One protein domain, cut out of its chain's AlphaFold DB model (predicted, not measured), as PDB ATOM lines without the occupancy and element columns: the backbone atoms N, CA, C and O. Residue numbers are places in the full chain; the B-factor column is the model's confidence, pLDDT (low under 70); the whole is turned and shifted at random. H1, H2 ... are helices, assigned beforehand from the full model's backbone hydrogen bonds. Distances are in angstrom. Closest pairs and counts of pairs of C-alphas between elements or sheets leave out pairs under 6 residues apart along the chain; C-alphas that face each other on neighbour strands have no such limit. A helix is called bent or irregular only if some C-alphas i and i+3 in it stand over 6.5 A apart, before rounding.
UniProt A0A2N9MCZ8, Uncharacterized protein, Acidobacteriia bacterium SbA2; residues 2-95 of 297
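What this domain is: This is residues 2 to 95 of the 297 residues of an uncharacterized protein of Acidobacteriia bacterium SbA2 (UniProt A0A2N9MCZ8). This is a rod built on a long helical hairpin: H2 runs one way, H3 comes back beside it, and H1 packs on H3 while touching the beginning of H2. H4 lengthens the rod beyond the end of H3, residues 83 to 95 fold back from H4 as a tail with no named element, and residues 43 to 48 stick out at the opposite end. You have 94 printed residues with four named helices, in the order H1, H2, H3, H4, and no named strand, so the class is all helix. The whole is loose, with a radius of gyration of the C-alphas of 17.2 A, and its C-alphas span 57 by 23 by 21 A.

How they stand to each other: Start with H1, residues 2 to 16, H2, residues 18 to 44, and H3, residues 54 to 69: they form an up and down bundle, each helix running against the one before it. H1 and H2 are a helical hairpin at a shallow tilt of 31 degrees; they touch through residues 10 to 14 of H1 and 20 to 24 of H2 alone, and the closest C-alphas, those of Ile 14 and Gly 20, are 4.4 A apart. H2 and H3 are a second helical hairpin, with a shallow tilt of 8 degrees; their closest C-alphas, those of Leu 35 and Pro 54, are 5.7 A apart. H1 and H3 touch and run the same way at 32 degrees, a shallow tilt only just short of steep; look at Gly 11 and Ala 68, their closest C-alphas, 3.9 A apart. H4, residues 72 to 82, is close to H1 but not clearly touching, with the C-alphas of Leu 15 and Leu 72 closest at 7.7 A; it is apart from H2 and meets H3 only through their link. In H1, H3 and H4 every O i to N i+4 pair is within hydrogen-bond range; in H2 20 of 23 are.

Where its parts are: Find C-alpha 2 at (-36.115, 2.704, -21.704); from there H1 runs 21.2 A to C-alpha 16. H2 covers 41.0 A, from C-alpha 18 to C-alpha 44 at (-62.912, -12.663, -24.905). It is neither bent nor irregular, but only just: C-alphas 18 and 21 are 6.1 A apart. H3 covers 22.6 A, and H4 runs 15.4 A to C-alpha 82 at (-16.168, -10.441, 4.038).

The domain as a whole: The two C-alphas farthest apart, those of Arg 47 and Thr 82, are 57.3 A apart. The printed part has no cut; the links H1 to H2 and H3 to H4 are tight, and H2 to H3 is short. Mean pLDDT of the printed part is 87.4, and residues 42 to 51 are under 70.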
ATOM      1  N   ILE A   2     -35.258   2.023 -22.707       91.94
ATOM      2  CA  ILE A   2     -36.115   2.704 -21.704       91.94
ATOM      3  C   ILE A   2     -36.363   1.860 -20.437       91.94
ATOM      4  O   ILE A   2     -36.191   2.361 -19.333       91.94
ATOM      5  N   TRP A   3     -36.686   0.567 -20.570       93.44
ATOM      6  CA  TRP A   3     -36.908  -0.323 -19.414       93.44
ATOM      7  C   TRP A   3     -35.656  -0.564 -18.565       93.44
ATOM      8  O   TRP A   3     -35.755  -0.654 -17.348       93.44
ATOM      9  N   LEU A   4     -34.480  -0.616 -19.200       94.12
ATOM     10  CA  LEU A   4     -33.202  -0.713 -18.492       94.12
ATOM     11  C   LEU A   4     -32.905   0.581 -17.732       94.12
ATOM     12  O   LEU A   4     -32.506   0.517 -16.579       94.12
ATOM     13  N   GLY A   5     -33.156   1.742 -18.348       95.19
ATOM     14  CA  GLY A   5     -33.042   3.039 -17.677       95.19
ATOM     15  C   GLY A   5     -33.988   3.152 -16.483       95.19
ATOM     16  O   GLY A   5     -33.559   3.532 -15.404       95.19
ATOM     17  N   CYS A   6     -35.247   2.728 -16.642       94.44
ATOM     18  CA  CYS A   6     -36.220   2.661 -15.552       94.44
ATOM     19  C   CYS A   6     -35.732   1.761 -14.407       94.44
ATOM     20  O   CYS A   6     -35.720   2.198 -13.259       94.44
ATOM     21  N   GLY A   7     -35.273   0.543 -14.714       95.94
ATOM     22  CA  GLY A   7     -34.707  -0.356 -13.711       95.94
ATOM     23  C   GLY A   7     -33.471   0.230 -13.026       95.94
ATOM     24  O   GLY A   7     -33.399   0.210 -11.807       95.94
ATOM     25  N   ALA A   8     -32.553   0.847 -13.773       95.31
ATOM     26  CA  ALA A   8     -31.374   1.502 -13.209       95.31
ATOM     27  C   ALA A   8     -31.739   2.673 -12.278       95.31
ATOM     28  O   ALA A   8     -31.145   2.807 -11.211       95.31
ATOM     29  N   SER A   9     -32.746   3.485 -12.625       94.75
ATOM     30  CA  SER A   9     -33.257   4.546 -11.745       94.75
ATOM     31  C   SER A   9     -33.866   3.985 -10.459       94.75
ATOM     32  O   SER A   9     -33.631   4.529  -9.383       94.75
ATOM     33  N   VAL A  10     -34.610   2.878 -10.548       95.31
ATOM     34  CA  VAL A  10     -35.144   2.180  -9.370       95.31
ATOM     35  C   VAL A  10     -34.007   1.604  -8.522       95.31
ATOM     36  O   VAL A  10     -34.022   1.771  -7.308       95.31
ATOM     37  N   GLY A  11     -32.996   0.997  -9.146       94.50
ATOM     38  CA  GLY A  11     -31.802   0.488  -8.469       94.50
ATOM     39  C   GLY A  11     -31.035   1.584  -7.729       94.50
ATOM     40  O   GLY A  11     -30.681   1.402  -6.568       94.50
ATOM     41  N   ALA A  12     -30.857   2.756  -8.347       93.75
ATOM     42  CA  ALA A  12     -30.284   3.924  -7.679       93.75
ATOM     43  C   ALA A  12     -31.139   4.374  -6.480       93.75
ATOM     44  O   ALA A  12     -30.596   4.681  -5.422       93.75
ATOM     45  N   GLY A  13     -32.469   4.347  -6.615       92.56
ATOM     46  CA  GLY A  13     -33.392   4.600  -5.508       92.56
ATOM     47  C   GLY A  13     -33.211   3.620  -4.345       92.56
ATOM     48  O   GLY A  13     -33.118   4.059  -3.205       92.56
ATOM     49  N   ILE A  14     -33.089   2.317  -4.631       92.94
ATOM     50  CA  ILE A  14     -32.848   1.271  -3.620       92.94
ATOM     51  C   ILE A  14     -31.508   1.489  -2.899       92.94
ATOM     52  O   ILE A  14     -31.427   1.302  -1.687       92.94
ATOM     53  N   LEU A  15     -30.462   1.895  -3.628       90.12
ATOM     54  CA  LEU A  15     -29.147   2.176  -3.045       90.12
ATOM     55  C   LEU A  15     -29.150   3.406  -2.130       90.12
ATOM     56  O   LEU A  15     -28.426   3.419  -1.140       90.12
ATOM     57  N   LEU A  16     -29.944   4.431  -2.453       89.00
ATOM     58  CA  LEU A  16     -30.107   5.602  -1.587       89.00
ATOM     59  C   LEU A  16     -30.936   5.268  -0.349       89.00
ATOM     60  O   LEU A  16     -30.632   5.741   0.745       89.00
ATOM     61  N   ARG A  17     -31.998   4.476  -0.526       86.81
ATOM     62  CA  ARG A  17     -32.883   4.041   0.549       86.81
ATOM     63  C   ARG A  17     -33.482   2.663   0.255       86.81
ATOM     64  O   ARG A  17     -34.083   2.481  -0.807       86.81
ATOM     65  N   PRO A  18     -33.461   1.718   1.211       86.44
ATOM     66  CA  PRO A  18     -33.975   0.367   0.984       86.44
ATOM     67  C   PRO A  18     -35.475   0.341   0.645       86.44
ATOM     68  O   PRO A  18     -35.928  -0.526  -0.106       86.44
ATOM     69  N   ASP A  19     -36.258   1.318   1.119       86.25
ATOM     70  CA  ASP A  19     -37.682   1.438   0.791       86.25
ATOM     71  C   ASP A  19     -37.956   1.850  -0.670       86.25
ATOM     72  O   ASP A  19     -39.085   1.704  -1.145       86.25
ATOM     73  N   GLY A  20     -36.924   2.219  -1.443       88.62
ATOM     74  CA  GLY A  20     -37.006   2.350  -2.901       88.62
ATOM     75  C   GLY A  20     -37.475   1.064  -3.601       88.62
ATOM     76  O   GLY A  20     -38.072   1.119  -4.680       88.62
ATOM     77  N   GLY A  21     -37.315  -0.101  -2.959       92.06
ATOM     78  CA  GLY A  21     -37.835  -1.381  -3.449       92.06
ATOM     79  C   GLY A  21     -39.365  -1.420  -3.578       92.06
ATOM     80  O   GLY A  21     -39.897  -2.184  -4.385       92.06
ATOM     81  N   ILE A  22     -40.088  -0.552  -2.862       94.19
ATOM     82  CA  ILE A  22     -41.551  -0.433  -2.964       94.19
ATOM     83  C   ILE A  22     -41.960   0.042  -4.364       94.19
ATOM     84  O   ILE A  22     -42.966  -0.425  -4.904       94.19
ATOM     85  N   LEU A  23     -41.167   0.913  -4.998       94.62
ATOM     86  CA  LEU A  23     -41.419   1.346  -6.372       94.62
ATOM     87  C   LEU A  23     -41.244   0.185  -7.361       94.62
ATOM     88  O   LEU A  23     -42.062   0.033  -8.269       94.62
ATOM     89  N   LEU A  24     -40.238  -0.675  -7.156       95.69
ATOM     90  CA  LEU A  24     -40.064  -1.889  -7.961       95.69
ATOM     91  C   LEU A  24     -41.282  -2.813  -7.838       95.69
ATOM     92  O   LEU A  24     -41.809  -3.280  -8.851       95.69
ATOM     93  N   ALA A  25     -41.764  -3.032  -6.610       95.81
ATOM     94  CA  ALA A  25     -42.967  -3.818  -6.348       95.81
ATOM     95  C   ALA A  25     -44.212  -3.207  -7.016       95.81
ATOM     96  O   ALA A  25     -45.014  -3.935  -7.601       95.81
ATOM     97  N   ALA A  26     -44.349  -1.878  -7.004       95.75
ATOM     98  CA  ALA A  26     -45.449  -1.183  -7.665       95.75
ATOM     99  C   ALA A  26     -45.409  -1.331  -9.194       95.75
ATOM    100  O   ALA A  26     -46.436  -1.629  -9.809       95.75
ATOM    101  N   ILE A  27     -44.227  -1.191  -9.809       95.06
ATOM    102  CA  ILE A  27     -44.031  -1.421 -11.249       95.06
ATOM    103  C   ILE A  27     -44.368  -2.872 -11.601       95.06
ATOM    104  O   ILE A  27     -45.122  -3.111 -12.543       95.06
ATOM    105  N   GLY A  28     -43.870  -3.838 -10.824       95.00
ATOM    106  CA  GLY A  28     -44.175  -5.257 -11.007       95.00
ATOM    107  C   GLY A  28     -45.673  -5.553 -10.910       95.00
ATOM    108  O   GLY A  28     -46.228  -6.204 -11.795       95.00
ATOM    109  N   GLY A  29     -46.351  -5.015  -9.891       94.31
ATOM    110  CA  GLY A  29     -47.798  -5.151  -9.713       94.31
ATOM    111  C   GLY A  29     -48.599  -4.545 -10.869       94.31
ATOM    112  O   GLY A  29     -49.540  -5.166 -11.365       94.31
ATOM    113  N   TYR A  30     -48.192  -3.373 -11.362       93.31
ATOM    114  CA  TYR A  30     -48.826  -2.733 -12.514       93.31
ATOM    115  C   TYR A  30     -48.623  -3.530 -13.813       93.31
ATOM    116  O   TYR A  30     -49.578  -3.749 -14.562       93.31
ATOM    117  N   LEU A  31     -47.406  -4.021 -14.073       93.19
ATOM    118  CA  LEU A  31     -47.118  -4.867 -15.235       93.19
ATOM    119  C   LEU A  31     -47.876  -6.200 -15.167       93.19
ATOM    120  O   LEU A  31     -48.404  -6.645 -16.184       93.19
ATOM    121  N   LEU A  32     -47.993  -6.808 -13.983       92.94
ATOM    122  CA  LEU A  32     -48.797  -8.012 -13.778       92.94
ATOM    123  C   LEU A  32     -50.277  -7.748 -14.076       92.94
ATOM    124  O   LEU A  32     -50.911  -8.528 -14.784       92.94
ATOM    125  N   TRP A  33     -50.824  -6.629 -13.603       91.31
ATOM    126  CA  TRP A  33     -52.196  -6.233 -13.911       91.31
ATOM    127  C   TRP A  33     -52.420  -6.027 -15.419       91.31
ATOM    128  O   TRP A  33     -53.405  -6.528 -15.969       91.31
ATOM    129  N   LEU A  34     -51.481  -5.372 -16.118       89.75
ATOM    130  CA  LEU A  34     -51.519  -5.236 -17.580       89.75
ATOM    131  C   LEU A  34     -51.442  -6.597 -18.286       89.75
ATOM    132  O   LEU A  34     -52.172  -6.830 -19.251       89.75
ATOM    133  N   LEU A  35     -50.590  -7.503 -17.799       90.81
ATOM    134  CA  LEU A  35     -50.456  -8.854 -18.333       90.81
ATOM    135  C   LEU A  35     -51.775  -9.621 -18.197       90.81
ATOM    136  O   LEU A  35     -52.278 -10.142 -19.192       90.81
ATOM    137  N   LEU A  36     -52.378  -9.631 -17.006       90.12
ATOM    138  CA  LEU A  36     -53.659 -10.291 -16.751       90.12
ATOM    139  C   LEU A  36     -54.770  -9.733 -17.646       90.12
ATOM    140  O   LEU A  36     -55.488 -10.512 -18.274       90.12
ATOM    141  N   ARG A  37     -54.854  -8.403 -17.793       86.62
ATOM    142  CA  ARG A  37     -55.801  -7.771 -18.722       86.62
ATOM    143  C   ARG A  37     -55.571  -8.205 -20.166       86.62
ATOM    144  O   ARG A  37     -56.531  -8.573 -20.835       86.62
ATOM    145  N   SER A  38     -54.319  -8.227 -20.626       84.81
ATOM    146  CA  SER A  38     -53.972  -8.628 -21.996       84.81
ATOM    147  C   SER A  38     -54.337 -10.087 -22.308       84.81
ATOM    148  O   SER A  38     -54.715 -10.408 -23.437       84.81
ATOM    149  N   LEU A  39     -54.259 -10.971 -21.306       84.25
ATOM    150  CA  LEU A  39     -54.637 -12.380 -21.420       84.25
ATOM    151  C   LEU A  39     -56.160 -12.563 -21.404       84.25
ATOM    152  O   LEU A  39     -56.685 -13.370 -22.171       84.25
ATOM    153  N   GLN A  40     -56.872 -11.803 -20.568       83.69
ATOM    154  CA  GLN A  40     -58.335 -11.838 -20.487       83.69
ATOM    155  C   GLN A  40     -58.993 -11.331 -21.776       83.69
ATOM    156  O   GLN A  40     -59.876 -11.996 -22.310       83.69
ATOM    157  N   THR A  41     -58.528 -10.211 -22.336       72.19
ATOM    158  CA  THR A  41     -59.099  -9.646 -23.571       72.19
ATOM    159  C   THR A  41     -58.853 -10.521 -24.797       72.19
ATOM    160  O   THR A  41     -59.719 -10.608 -25.658       72.19
ATOM    161  N   ARG A  42     -57.712 -11.226 -24.870       66.69
ATOM    162  CA  ARG A  42     -57.445 -12.189 -25.955       66.69
ATOM    163  C   ARG A  42     -58.357 -13.413 -25.917       66.69
ATOM    164  O   ARG A  42     -58.598 -14.001 -26.964       66.69
ATOM    165  N   ARG A  43     -58.836 -13.807 -24.733       63.03
ATOM    166  CA  ARG A  43     -59.815 -14.896 -24.582       63.03
ATOM    167  C   ARG A  43     -61.238 -14.462 -24.935       63.03
ATOM    168  O   ARG A  43     -62.036 -15.322 -25.276       63.03
ATOM    169  N   ALA A  44     -61.547 -13.168 -24.822       63.59
ATOM    170  CA  ALA A  44     -62.912 -12.663 -24.905       63.59
ATOM    171  C   ALA A  44     -63.397 -12.369 -26.333       63.59
ATOM    172  O   ALA A  44     -64.567 -12.602 -26.580       63.59
ATOM    173  N   GLU A  45     -62.563 -11.881 -27.262       48.72
ATOM    174  CA  GLU A  45     -62.911 -11.717 -28.691       48.72
ATOM    175  C   GLU A  45     -61.753 -11.054 -29.456       48.72
ATOM    176  O   GLU A  45     -61.010 -10.250 -28.894       48.72
ATOM    177  N   GLY A  46     -61.634 -11.329 -30.761       52.16
ATOM    178  CA  GLY A  46     -60.671 -10.728 -31.699       52.16
ATOM    179  C   GLY A  46     -60.880  -9.230 -31.982       52.16
ATOM    180  O   GLY A  46     -60.790  -8.803 -33.129       52.16
ATOM    181  N   ARG A  47     -61.178  -8.423 -30.957       45.53
ATOM    182  CA  ARG A  47     -61.364  -6.974 -31.064       45.53
ATOM    183  C   ARG A  47     -60.047  -6.225 -30.869       45.53
ATOM    184  O   ARG A  47     -59.367  -6.311 -29.849       45.53
ATOM    185  N   THR A  48     -59.742  -5.459 -31.902       44.94
ATOM    186  CA  THR A  48     -58.612  -4.578 -32.206       44.94
ATOM    187  C   THR A  48     -58.431  -3.425 -31.203       44.94
ATOM    188  O   THR A  48     -58.467  -2.251 -31.557       44.94
ATOM    189  N   GLY A  49     -58.196  -3.735 -29.929       50.25
ATOM    190  CA  GLY A  49     -57.593  -2.794 -28.982       50.25
ATOM    191  C   GLY A  49     -56.068  -2.925 -29.013       50.25
ATOM    192  O   GLY A  49     -55.557  -4.038 -28.903       50.25
ATOM    193  N   ARG A  50     -55.323  -1.815 -29.146       55.38
ATOM    194  CA  ARG A  50     -53.844  -1.754 -29.046       55.38
ATOM    195  C   ARG A  50     -53.351  -2.104 -27.627       55.38
ATOM    196  O   ARG A  50     -52.792  -1.266 -26.929       55.38
ATOM    197  N   LEU A  51     -53.564  -3.331 -27.169       63.72
ATOM    198  CA  LEU A  51     -52.974  -3.827 -25.930       63.72
ATOM    199  C   LEU A  51     -51.562  -4.345 -26.216       63.72
ATOM    200  O   LEU A  51     -51.325  -5.026 -27.216       63.72
ATOM    201  N   LEU A  52     -50.617  -4.003 -25.335       71.56
ATOM    202  CA  LEU A  52     -49.233  -4.470 -25.419       71.56
ATOM    203  C   LEU A  52     -49.200  -6.006 -25.451       71.56
ATOM    204  O   LEU A  52     -49.939  -6.674 -24.726       71.56
ATOM    205  N   ALA A  53     -48.336  -6.577 -26.293       83.69
ATOM    206  CA  ALA A  53     -48.193  -8.025 -26.366       83.69
ATOM    207  C   ALA A  53     -47.713  -8.586 -25.005       83.69
ATOM    208  O   ALA A  53     -46.771  -8.030 -24.435       83.69
ATOM    209  N   PRO A  54     -48.273  -9.711 -24.507       86.81
ATOM    210  CA  PRO A  54     -47.881 -10.320 -23.228       86.81
ATOM    211  C   PRO A  54     -46.370 -10.541 -23.102       86.81
ATOM    212  O   PRO A  54     -45.767 -10.252 -22.073       86.81
ATOM    213  N   ARG A  55     -45.742 -10.980 -24.201       89.50
ATOM    214  CA  ARG A  55     -44.290 -11.156 -24.300       89.50
ATOM    215  C   ARG A  55     -43.543  -9.847 -24.037       89.50
ATOM    216  O   ARG A  55     -42.559  -9.858 -23.311       89.50
ATOM    217  N   THR A  56     -44.009  -8.725 -24.582       89.81
ATOM    218  CA  THR A  56     -43.405  -7.405 -24.355       89.81
ATOM    219  C   THR A  56     -43.522  -6.977 -22.894       89.81
ATOM    220  O   THR A  56     -42.555  -6.459 -22.348       89.81
ATOM    221  N   ILE A  57     -44.667  -7.227 -22.249       91.62
ATOM    222  CA  ILE A  57     -44.885  -6.915 -20.826       91.62
ATOM    223  C   ILE A  57     -43.952  -7.754 -19.944       91.62
ATOM    224  O   ILE A  57     -43.304  -7.214 -19.048       91.62
ATOM    225  N   LEU A  58     -43.829  -9.053 -20.232       93.19
ATOM    226  CA  LEU A  58     -42.931  -9.950 -19.505       93.19
ATOM    227  C   LEU A  58     -41.470  -9.503 -19.635       93.19
ATOM    228  O   LEU A  58     -40.780  -9.363 -18.631       93.19
ATOM    229  N   TRP A  59     -41.013  -9.221 -20.860       94.44
ATOM    230  CA  TRP A  59     -39.655  -8.727 -21.091       94.44
ATOM    231  C   TRP A  59     -39.410  -7.370 -20.432       94.44
ATOM    232  O   TRP A  59     -38.335  -7.166 -19.879       94.44
ATOM    233  N   ALA A  60     -40.387  -6.461 -20.434       93.69
ATOM    234  CA  ALA A  60     -40.287  -5.206 -19.695       93.69
ATOM    235  C   ALA A  60     -40.072  -5.462 -18.195       93.69
ATOM    236  O   ALA A  60     -39.148  -4.899 -17.615       93.69
ATOM    237  N   GLY A  61     -40.858  -6.361 -17.593       94.81
ATOM    238  CA  GLY A  61     -40.715  -6.742 -16.186       94.81
ATOM    239  C   GLY A  61     -39.348  -7.348 -15.867       94.81
ATOM    240  O   GLY A  61     -38.700  -6.915 -14.919       94.81
ATOM    241  N   VAL A  62     -38.873  -8.286 -16.694       96.12
ATOM    242  CA  VAL A  62     -37.545  -8.908 -16.538       96.12
ATOM    243  C   VAL A  62     -36.432  -7.867 -16.643       96.12
ATOM    244  O   VAL A  62     -35.538  -7.853 -15.803       96.12
ATOM    245  N   LEU A  63     -36.487  -6.976 -17.639       96.81
ATOM    246  CA  LEU A  63     -35.462  -5.949 -17.838       96.81
ATOM    247  C   LEU A  63     -35.433  -4.935 -16.690       96.81
ATOM    248  O   LEU A  63     -34.347  -4.581 -16.237       96.81
ATOM    249  N   VAL A  64     -36.599  -4.488 -16.210       96.94
ATOM    250  CA  VAL A  64     -36.687  -3.581 -15.053       96.94
ATOM    251  C   VAL A  64     -36.144  -4.268 -13.803       96.94
ATOM    252  O   VAL A  64     -35.302  -3.689 -13.126       96.94
ATOM    253  N   ALA A  65     -36.583  -5.497 -13.513       95.94
ATOM    254  CA  ALA A  65     -36.149  -6.232 -12.329       95.94
ATOM    255  C   ALA A  65     -34.638  -6.495 -12.346       95.94
ATOM    256  O   ALA A  65     -33.963  -6.173 -11.375       95.94
ATOM    257  N   ALA A  66     -34.101  -7.000 -13.460       96.38
ATOM    258  CA  ALA A  66     -32.676  -7.278 -13.594       96.38
ATOM    259  C   ALA A  66     -31.825  -6.008 -13.450       96.38
ATOM    260  O   ALA A  66     -30.837  -6.013 -12.721       96.38
ATOM    261  N   ALA A  67     -32.214  -4.905 -14.099       96.62
ATOM    262  CA  ALA A  67     -31.480  -3.645 -13.989       96.62
ATOM    263  C   ALA A  67     -31.615  -2.990 -12.601       96.62
ATOM    264  O   ALA A  67     -30.680  -2.330 -12.161       96.62
ATOM    265  N   ALA A  68     -32.740  -3.185 -11.903       96.00
ATOM    266  CA  ALA A  68     -32.951  -2.661 -10.554       96.00
ATOM    267  C   ALA A  68     -32.183  -3.436  -9.477       96.00
ATOM    268  O   ALA A  68     -31.735  -2.832  -8.506       96.00
ATOM    269  N   THR A  69     -32.016  -4.753  -9.631       95.12
ATOM    270  CA  THR A  69     -31.312  -5.588  -8.644       95.12
ATOM    271  C   THR A  69     -29.824  -5.754  -8.933       95.12
ATOM    272  O   THR A  69     -29.067  -6.031  -8.006       95.12
ATOM    273  N   ALA A  70     -29.373  -5.549 -10.176       95.31
ATOM    274  CA  ALA A  70     -27.959  -5.652 -10.536       95.31
ATOM    275  C   ALA A  70     -27.019  -4.815  -9.639       95.31
ATOM    276  O   ALA A  70     -25.987  -5.352  -9.230       95.31
ATOM    277  N   PRO A  71     -27.351  -3.565  -9.248       93.44
ATOM    278  CA  PRO A  71     -26.500  -2.775  -8.358       93.44
ATOM    279  C   PRO A  71     -26.347  -3.348  -6.940       93.44
ATOM    280  O   PRO A  71     -25.404  -2.985  -6.243       93.44
ATOM    281  N   LEU A  72     -27.231  -4.257  -6.510       92.75
ATOM    282  CA  LEU A  72     -27.136  -4.924  -5.206       92.75
ATOM    283  C   LEU A  72     -26.145  -6.095  -5.221       92.75
ATOM    284  O   LEU A  72     -25.705  -6.543  -4.162       92.75
ATOM    285  N   ILE A  73     -25.771  -6.597  -6.403       94.38
ATOM    286  CA  ILE A  73     -24.890  -7.763  -6.542       94.38
ATOM    287  C   ILE A  73     -23.505  -7.499  -5.927       94.38
ATOM    288  O   ILE A  73     -23.091  -8.313  -5.101       94.38
ATOM    289  N   PRO A  74     -22.792  -6.391  -6.234       93.94
ATOM    290  CA  PRO A  74     -21.476  -6.139  -5.643       93.94
ATOM    291  C   PRO A  74     -21.517  -6.059  -4.113       93.94
ATOM    292  O   PRO A  74     -20.663  -6.638  -3.448       93.94
ATOM    293  N   TRP A  75     -22.540  -5.399  -3.557       90.25
ATOM    294  CA  TRP A  75     -22.755  -5.308  -2.110       90.25
ATOM    295  C   TRP A  75     -22.983  -6.689  -1.485       90.25
ATOM    296  O   TRP A  75     -22.296  -7.069  -0.539       90.25
ATOM    297  N   THR A  76     -23.877  -7.481  -2.079       93.44
ATOM    298  CA  THR A  76     -24.199  -8.836  -1.612       93.44
ATOM    299  C   THR A  76     -22.973  -9.749  -1.651       93.44
ATOM    300  O   THR A  76     -22.713 -10.477  -0.697       93.44
ATOM    301  N   LEU A  77     -22.193  -9.700  -2.736       96.06
ATOM    302  CA  LEU A  77     -20.969 -10.491  -2.879       96.06
ATOM    303  C   LEU A  77     -19.899 -10.058  -1.876       96.06
ATOM    304  O   LEU A  77     -19.259 -10.913  -1.266       96.06
ATOM    305  N   ARG A  78     -19.734  -8.747  -1.660       94.44
ATOM    306  CA  ARG A  78     -18.828  -8.217  -0.637       94.44
ATOM    307  C   ARG A  78     -19.233  -8.715   0.748       94.44
ATOM    308  O   ARG A  78     -18.365  -9.203   1.468       94.44
ATOM    309  N   ASN A  79     -20.513  -8.666   1.110       91.88
ATOM    310  CA  ASN A  79     -20.997  -9.157   2.405       91.88
ATOM    311  C   ASN A  79     -20.828 -10.674   2.550       91.88
ATOM    312  O   ASN A  79     -20.368 -11.141   3.590       91.88
ATOM    313  N   LEU A  80     -21.086 -11.445   1.492       94.12
ATOM    314  CA  LEU A  80     -20.886 -12.893   1.508       94.12
ATOM    315  C   LEU A  80     -19.406 -13.272   1.669       94.12
ATOM    316  O   LEU A  80     -19.084 -14.220   2.380       94.12
ATOM    317  N   HIS A  81     -18.505 -12.530   1.029       95.75
ATOM    318  CA  HIS A  81     -17.069 -12.779   1.104       95.75
ATOM    319  C   HIS A  81     -16.454 -12.302   2.427       95.75
ATOM    320  O   HIS A  81     -15.634 -13.003   3.006       95.75
ATOM    321  N   THR A  82     -16.819 -11.101   2.889       93.12
ATOM    322  CA  THR A  82     -16.168 -10.441   4.038       93.12
ATOM    323  C   THR A  82     -16.854 -10.717   5.370       93.12
ATOM    324  O   THR A  82     -16.173 -10.898   6.370       93.12
ATOM    325  N   LEU A  83     -18.189 -10.749   5.390       89.50
ATOM    326  CA  LEU A  83     -18.992 -10.944   6.602       89.50
ATOM    327  C   LEU A  83     -19.556 -12.368   6.701       89.50
ATOM    328  O   LEU A  83     -20.182 -12.703   7.702       89.50
ATOM    329  N   HIS A  84     -19.384 -13.192   5.658       90.88
ATOM    330  CA  HIS A  84     -19.985 -14.525   5.538       90.88
ATOM    331  C   HIS A  84     -21.512 -14.525   5.718       90.88
ATOM    332  O   HIS A  84     -22.102 -15.505   6.172       90.88
ATOM    333  N   ARG A  85     -22.168 -13.418   5.338       87.75
ATOM    334  CA  ARG A  85     -23.619 -13.224   5.441       87.75
ATOM    335  C   ARG A  85     -24.214 -12.832   4.093       87.75
ATOM    336  O   ARG A  85     -23.702 -11.955   3.399       87.75
ATOM    337  N   PHE A  86     -25.322 -13.477   3.731       91.75
ATOM    338  CA  PHE A  86     -26.111 -13.101   2.560       91.75
ATOM    339  C   PHE A  86     -27.031 -11.928   2.920       91.75
ATOM    340  O   PHE A  86     -28.152 -12.125   3.382       91.75
ATOM    341  N   GLU A  87     -26.535 -10.708   2.727       88.31
ATOM    342  CA  GLU A  87     -27.237  -9.480   3.108       88.31
ATOM    343  C   GLU A  87     -27.282  -8.491   1.930       88.31
ATOM    344  O   GLU A  87     -26.395  -7.645   1.789       88.31
ATOM    345  N   PRO A  88     -28.281  -8.621   1.033       89.44
ATOM    346  CA  PRO A  88     -28.415  -7.759  -0.142       89.44
ATOM    347  C   PRO A  88     -28.969  -6.364   0.175       89.44
ATOM    348  O   PRO A  88     -28.842  -5.457  -0.644       89.44
ATOM    349  N   LEU A  89     -29.595  -6.196   1.341       86.94
ATOM    350  CA  LEU A  89     -30.169  -4.949   1.844       86.94
ATOM    351  C   LEU A  89     -29.801  -4.803   3.317       86.94
ATOM    352  O   LEU A  89     -29.657  -5.812   4.003       86.94
ATOM    353  N   ALA A  90     -29.711  -3.562   3.794       84.12
ATOM    354  CA  ALA A  90     -29.466  -3.285   5.204       84.12
ATOM    355  C   ALA A  90     -30.515  -3.967   6.113       84.12
ATOM    356  O   ALA A  90     -31.684  -4.089   5.713       84.12
ATOM    357  N   PRO A  91     -30.140  -4.379   7.338       85.50
ATOM    358  CA  PRO A  91     -31.074  -4.924   8.315       85.50
ATOM    359  C   PRO A  91     -32.220  -3.950   8.600       85.50
ATOM    360  O   PRO A  91     -32.033  -2.735   8.606       85.50
ATOM    361  N   ARG A  92     -33.414  -4.480   8.904       84.38
ATOM    362  CA  ARG A  92     -34.625  -3.676   9.169       84.38
ATOM    363  C   ARG A  92     -34.403  -2.565  10.201       84.38
ATOM    364  O   ARG A  92     -34.954  -1.484  10.038       84.38
ATOM    365  N   TYR A  93     -33.655  -2.868  11.257       84.81
ATOM    366  CA  TYR A  93     -33.411  -1.961  12.378       84.81
ATOM    367  C   TYR A  93     -32.059  -1.247  12.290       84.81
ATOM    368  O   TYR A  93     -31.695  -0.566  13.235       84.81
ATOM    369  N   ALA A  94     -31.328  -1.407  11.177       81.62
ATOM    370  CA  ALA A  94     -29.980  -0.865  10.990       81.62
ATOM    371  C   ALA A  94     -29.009  -1.190  12.143       81.62
ATOM    372  O   ALA A  94     -28.103  -0.414  12.417       81.62
ATOM    373  N   THR A  95     -29.220  -2.329  12.806       83.19
ATOM    374  CA  THR A  95     -28.408  -2.790  13.932       83.19
ATOM    375  C   THR A  95     -27.126  -3.442  13.454       83.19
ATOM    376  O   THR A  95     -27.130  -4.153  12.437       83.19
TER     377      THR A  95